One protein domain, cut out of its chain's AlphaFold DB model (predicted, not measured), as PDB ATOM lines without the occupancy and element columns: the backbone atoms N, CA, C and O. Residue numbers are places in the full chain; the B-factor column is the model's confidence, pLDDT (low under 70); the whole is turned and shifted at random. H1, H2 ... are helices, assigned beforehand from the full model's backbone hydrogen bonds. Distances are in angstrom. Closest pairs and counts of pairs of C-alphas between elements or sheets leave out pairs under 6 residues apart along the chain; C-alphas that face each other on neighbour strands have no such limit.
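Overview. This is residues 11 to 54 of the 148 residues of the protein "H-NS histone family protein" of Lysobacter sp. (UniProt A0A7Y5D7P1). Two helices, H1 and H2, follow one another end on in a long thin rod, and at the far end of H2 the chain folds back so that the very short helix H3 packs on the side of H2. Residues 11 to 36, which take in H1 and residues 33 to 36 of H2, stick out as a long arm with no other part beside them, and H3 packs on residues 40 to 45 of H2 alone. The printed part has 44 residues with three named helices, in the order H1, H2, H3 along the chain, and no named strand; the class is all helix. The whole is extended, with a radius of gyration of the C-alphas of 17.5 A, and the C-alphas span 55 by 16 by 11 A.

Along the chain. H1 is residues 11 to 29 and measures 27.1 A from first to last C-alpha; it begins at C-alpha 11 at (13.004, 30.701, 163.537) and ends at C-alpha 29 at (25.632, 37.582, 140.626). H2 is residues 33 to 46, 19.7 A long, from C-alpha 33 at (24.617, 48.061, 136.137) to C-alpha 46 at (24.526, 51.150, 116.651). H3 is the four residues 51 to 54, 5.2 A from first to last C-alpha, and ends at C-alpha 54 at (14.603, 55.650, 123.530).

Arrangement. H1, the longest helix by residues, touches no helix. A tight link of 3 residues joins it to H2, yet H1 and H2 are apart. H1 and H3 are apart too. Residues 11 to 36, of which 11 to 29 belong to H1 and 33 to 36 belong to H2, stand free. A tight link of 4 residues joins H2 to H3. H2 and H3 touch, H2 with its residues 40 to 45 alone; the closest C-alphas of the two are those of Val 41 and Ile 51, 5.6 A apart. Their centres are 11.1 A apart. In H1 and H2 every O i to N i+4 pair is within hydrogen-bond range; H3, with 4 residues, is too short for such a pair, and its one O i to N i+3 pair is not within range.

Size, cuts and confidence. The outline is a rod. The two C-alphas farthest apart are those of Lys 11 and Gly 48, 54.7 A, while the first and last printed C-alphas, those of Lys 11 and Leu 54, are 47.2 A apart. The printed part runs from residue 11 to residue 54 of a chain of 148 residues and has no cut. Both links are tight. In this predicted model the mean pLDDT of the printed part is 89.2, and no printed residue is under 70.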
ATOM      1  N   LYS A  11      13.360  31.247 164.855       91.12
ATOM      2  CA  LYS A  11      13.004  30.701 163.537       91.12
ATOM      3  C   LYS A  11      12.939  31.805 162.483       91.12
ATOM      4  O   LYS A  11      13.525  31.637 161.416       91.12
ATOM      5  N   GLU A  12      12.312  32.937 162.788       90.06
ATOM      6  CA  GLU A  12      12.200  34.076 161.863       90.06
ATOM      7  C   GLU A  12      13.552  34.749 161.598       90.06
ATOM      8  O   GLU A  12      13.856  35.125 160.468       90.06
ATOM      9  N   LEU A  13      14.433  34.826 162.598       87.81
ATOM     10  CA  LEU A  13      15.797  35.321 162.396       87.81
ATOM     11  C   LEU A  13      16.601  34.420 161.442       87.81
ATOM     12  O   LEU A  13      17.364  34.913 160.606       87.81
ATOM     13  N   LYS A  14      16.406  33.096 161.509       91.50
ATOM     14  CA  LYS A  14      17.058  32.134 160.599       91.50
ATOM     15  C   LYS A  14      16.513  32.227 159.174       91.50
ATOM     16  O   LYS A  14      17.295  32.180 158.216       91.50
ATOM     17  N   THR A  15      15.198  32.377 159.010       94.06
ATOM     18  CA  THR A  15      14.600  32.562 157.679       94.06
ATOM     19  C   THR A  15      15.057  33.884 157.067       94.06
ATOM     20  O   THR A  15      15.500  33.893 155.913       94.06
ATOM     21  N   LEU A  16      15.090  34.962 157.856       91.81
ATOM     22  CA  LEU A  16      15.593  36.267 157.432       91.81
ATOM     23  C   LEU A  16      17.066  36.194 157.008       91.81
ATOM     24  O   LEU A  16      17.417  36.671 155.930       91.81
ATOM     25  N   ALA A  17      17.932  35.534 157.783       91.44
ATOM     26  CA  ALA A  17      19.339  35.346 157.417       91.44
ATOM     27  C   ALA A  17      19.503  34.597 156.080       91.44
ATOM     28  O   ALA A  17      20.364  34.937 155.262       91.44
ATOM     29  N   THR A  18      18.651  33.601 155.829       95.31
ATOM     30  CA  THR A  18      18.651  32.837 154.573       95.31
ATOM     31  C   THR A  18      18.203  33.704 153.397       95.31
ATOM     32  O   THR A  18      18.849  33.711 152.345       95.31
ATOM     33  N   GLN A  19      17.145  34.495 153.577       93.06
ATOM     34  CA  GLN A  19      16.681  35.451 152.571       93.06
ATOM     35  C   GLN A  19      17.725  36.532 152.287       93.06
ATOM     36  O   GLN A  19      17.963  36.843 151.121       93.06
ATOM     37  N   ILE A  20      18.397  37.058 153.314       91.62
ATOM     38  CA  ILE A  20      19.482  38.034 153.161       91.62
ATOM     39  C   ILE A  20      20.619  37.431 152.341       91.62
ATOM     40  O   ILE A  20      21.037  38.046 151.364       91.62
ATOM     41  N   LYS A  21      21.081  36.216 152.660       93.19
ATOM     42  CA  LYS A  21      22.117  35.532 151.863       93.19
ATOM     43  C   LYS A  21      21.667  35.299 150.418       93.19
ATOM     44  O   LYS A  21      22.435  35.519 149.478       93.19
ATOM     45  N   LYS A  22      20.405  34.913 150.207       92.50
ATOM     46  CA  LYS A  22      19.822  34.755 148.865       92.50
ATOM     47  C   LYS A  22      19.793  36.082 148.098       92.50
ATOM     48  O   LYS A  22      20.163  36.118 146.929       92.50
ATOM     49  N   GLN A  23      19.421  37.183 148.746       89.12
ATOM     50  CA  GLN A  23      19.429  38.514 148.135       89.12
ATOM     51  C   GLN A  23      20.851  39.022 147.883       89.12
ATOM     52  O   GLN A  23      21.126  39.534 146.804       89.12
ATOM     53  N   GLN A  24      21.783  38.820 148.815       86.06
ATOM     54  CA  GLN A  24      23.193  39.167 148.637       86.06
ATOM     55  C   GLN A  24      23.790  38.437 147.436       86.06
ATOM     56  O   GLN A  24      24.381  39.076 146.572       86.06
ATOM     57  N   THR A  25      23.576  37.124 147.326       85.19
ATOM     58  CA  THR A  25      24.051  36.351 146.169       85.19
ATOM     59  C   THR A  25      23.362  36.766 144.871       85.19
ATOM     60  O   THR A  25      24.010  36.821 143.829       85.19
ATOM     61  N   ALA A  26      22.075  37.116 144.902       85.38
ATOM     62  CA  ALA A  26      21.390  37.658 143.733       85.38
ATOM     63  C   ALA A  26      21.954  39.026 143.315       85.38
ATOM     64  O   ALA A  26      22.061  39.302 142.124       85.38
ATOM     65  N   LEU A  27      22.332  39.882 144.265       80.00
ATOM     66  CA  LEU A  27      22.911  41.196 143.992       80.00
ATOM     67  C   LEU A  27      24.359  41.106 143.497       80.00
ATOM     68  O   LEU A  27      24.725  41.873 142.611       80.00
ATOM     69  N   THR A  28      25.157  40.159 144.000       79.50
ATOM     70  CA  THR A  28      26.542  39.949 143.538       79.50
ATOM     71  C   THR A  28      26.613  39.234 142.192       79.50
ATOM     72  O   THR A  28      27.472  39.559 141.379       79.50
ATOM     73  N   LYS A  29      25.701  38.291 141.917       85.50
ATOM     74  CA  LYS A  29      25.632  37.582 140.626       85.50
ATOM     75  C   LYS A  29      25.060  38.440 139.496       85.50
ATOM     76  O   LYS A  29      25.250  38.119 138.322       85.50
ATOM     77  N   ARG A  30      24.345  39.526 139.811       82.19
ATOM     78  CA  ARG A  30      23.877  40.476 138.794       82.19
ATOM     79  C   ARG A  30      25.079  41.134 138.127       82.19
ATOM     80  O   ARG A  30      25.975  41.651 138.787       82.19
ATOM     81  N   LYS A  31      25.063  41.174 136.793       79.62
ATOM     82  CA  LYS A  31      26.039  41.952 136.020       79.62
ATOM     83  C   LYS A  31      26.006  43.407 136.508       79.62
ATOM     84  O   LYS A  31      24.912  43.945 136.706       79.62
ATOM     85  N   PRO A  32      27.169  44.059 136.684       84.75
ATOM     86  CA  PRO A  32      27.212  45.426 137.180       84.75
ATOM     87  C   PRO A  32      26.377  46.327 136.271       84.75
ATOM     88  O   PRO A  32      26.492  46.262 135.043       84.75
ATOM     89  N   ILE A  33      25.554  47.192 136.871       81.19
ATOM     90  CA  ILE A  33      24.617  48.061 136.137       81.19
ATOM     91  C   ILE A  33      25.329  48.919 135.082       81.19
ATOM     92  O   ILE A  33      24.772  49.213 134.029       81.19
ATOM     93  N   ALA A  34      26.599  49.258 135.323       84.00
ATOM     94  CA  ALA A  34      27.458  49.949 134.371       84.00
ATOM     95  C   ALA A  34      27.698  49.134 133.087       84.00
ATOM     96  O   ALA A  34      27.647  49.693 131.995       84.00
ATOM     97  N   GLY A  35      27.923  47.823 133.196       87.12
ATOM     98  CA  GLY A  35      28.119  46.942 132.043       87.12
ATOM     99  C   GLY A  35      26.845  46.782 131.216       87.12
ATOM    100  O   GLY A  35      26.895  46.831 129.990       87.12
ATOM    101  N   VAL A  36      25.694  46.667 131.883       89.88
ATOM    102  CA  VAL A  36      24.386  46.597 131.212       89.88
ATOM    103  C   VAL A  36      24.076  47.911 130.493       89.88
ATOM    104  O   VAL A  36      23.739  47.894 129.312       89.88
ATOM    105  N   ARG A  37      24.288  49.057 131.154       89.19
ATOM    106  CA  ARG A  37      24.132  50.382 130.536       89.19
ATOM    107  C   ARG A  37      25.042  50.562 129.327       89.19
ATOM    108  O   ARG A  37      24.571  51.032 128.304       89.19
ATOM    109  N   LYS A  38      26.313  50.154 129.408       91.75
ATOM    110  CA  LYS A  38      27.239  50.215 128.265       91.75
ATOM    111  C   LYS A  38      26.729  49.404 127.075       91.75
ATOM    112  O   LYS A  38      26.763  49.912 125.963       91.75
ATOM    113  N   LYS A  39      26.226  48.186 127.304       92.56
ATOM    114  CA  LYS A  39      25.662  47.347 126.235       92.56
ATOM    115  C   LYS A  39      24.412  47.967 125.618       92.56
ATOM    116  O   LYS A  39      24.327  48.041 124.401       92.56
ATOM    117  N   LEU A  40      23.491  48.468 126.439       92.19
ATOM    118  CA  LEU A  40      22.284  49.140 125.952       92.19
ATOM    119  C   LEU A  40      22.611  50.418 125.176       92.19
ATOM    120  O   LEU A  40      22.049  50.644 124.114       92.19
ATOM    121  N   VAL A  41      23.554  51.227 125.662       92.62
ATOM    122  CA  VAL A  41      24.017  52.429 124.955       92.62
ATOM    123  C   VAL A  41      24.706  52.061 123.644       92.62
ATOM    124  O   VAL A  41      24.472  52.730 122.646       92.62
ATOM    125  N   ALA A  42      25.535  51.014 123.624       93.44
ATOM    126  CA  ALA A  42      26.197  50.557 122.406       93.44
ATOM    127  C   ALA A  42      25.185  50.069 121.362       93.44
ATOM    128  O   ALA A  42      25.291  50.458 120.205       93.44
ATOM    129  N   LEU A  43      24.180  49.290 121.777       94.44
ATOM    130  CA  LEU A  43      23.101  48.826 120.900       94.44
ATOM    131  C   LEU A  43      22.248  49.984 120.381       94.44
ATOM    132  O   LEU A  43      22.021  50.077 119.180       94.44
ATOM    133  N   ALA A  44      21.836  50.897 121.264       93.62
ATOM    134  CA  ALA A  44      21.091  52.089 120.871       93.62
ATOM    135  C   ALA A  44      21.885  52.909 119.843       93.62
ATOM    136  O   ALA A  44      21.372  53.233 118.775       93.62
ATOM    137  N   LYS A  45      23.169  53.160 120.124       93.62
ATOM    138  CA  LYS A  45      24.049  53.941 119.251       93.62
ATOM    139  C   LYS A  45      24.290  53.253 117.907       93.62
ATOM    140  O   LYS A  45      24.355  53.946 116.898       93.62
ATOM    141  N   ALA A  46      24.412  51.925 117.885       92.38
ATOM    142  CA  ALA A  46      24.526  51.150 116.651       92.38
ATOM    143  C   ALA A  46      23.254  51.250 115.797       92.38
ATOM    144  O   ALA A  46      23.344  51.343 114.580       92.38
ATOM    145  N   ALA A  47      22.085  51.315 116.439       92.25
ATOM    146  CA  ALA A  47      20.808  51.572 115.780       92.25
ATOM    147  C   ALA A  47      20.581  53.060 115.429       92.25
ATOM    148  O   ALA A  47      19.527  53.400 114.904       92.25
ATOM    149  N   GLY A  48      21.538  53.952 115.714       92.69
ATOM    150  CA  GLY A  48      21.430  55.386 115.420       92.69
ATOM    151  C   GLY A  48      20.652  56.205 116.455       92.69
ATOM    152  O   GLY A  48      20.457  57.399 116.248       92.69
ATOM    153  N   TYR A  49      20.260  55.611 117.584       92.50
ATOM    154  CA  TYR A  49      19.499  56.271 118.646       92.50
ATOM    155  C   TYR A  49      20.352  56.496 119.899       92.50
ATOM    156  O   TYR A  49      21.221  55.695 120.259       92.50
ATOM    157  N   SER A  50      20.097  57.569 120.639       89.81
ATOM    158  CA  SER A  50      20.621  57.701 121.998       89.81
ATOM    159  C   SER A  50      19.714  56.977 122.998       89.81
ATOM    160  O   SER A  50      18.491  56.941 122.864       89.81
ATOM    161  N   ILE A  51      20.304  56.435 124.070       89.25
ATOM    162  CA  ILE A  51      19.526  55.807 125.152       89.25
ATOM    163  C   ILE A  51      18.517  56.790 125.777       89.25
ATOM    164  O   ILE A  51      17.481  56.383 126.286       89.25
ATOM    165  N   THR A  52      18.815  58.090 125.719       84.50
ATOM    166  CA  THR A  52      17.958  59.181 126.192       84.50
ATOM    167  C   THR A  52      16.759  59.443 125.291       84.50
ATOM    168  O   THR A  52      15.729  59.858 125.807       84.50
ATOM    169  N   GLU A  53      16.860  59.189 123.986       86.12
ATOM    170  CA  GLU A  53      15.725  59.288 123.056       86.12
ATOM    171  C   GLU A  53      14.804  58.076 123.181       86.12
ATOM    172  O   GLU A  53      13.590  58.229 123.163       86.12
ATOM    173  N   LEU A  54      15.378  56.886 123.386       86.94
ATOM    174  CA  LEU A  54      14.603  55.650 123.530       86.94
ATOM    175  C   LEU A  54      13.845  55.565 124.858       86.94
ATOM    176  O   LEU A  54      12.728  55.062 124.894       86.94
TER     177      LEU A  54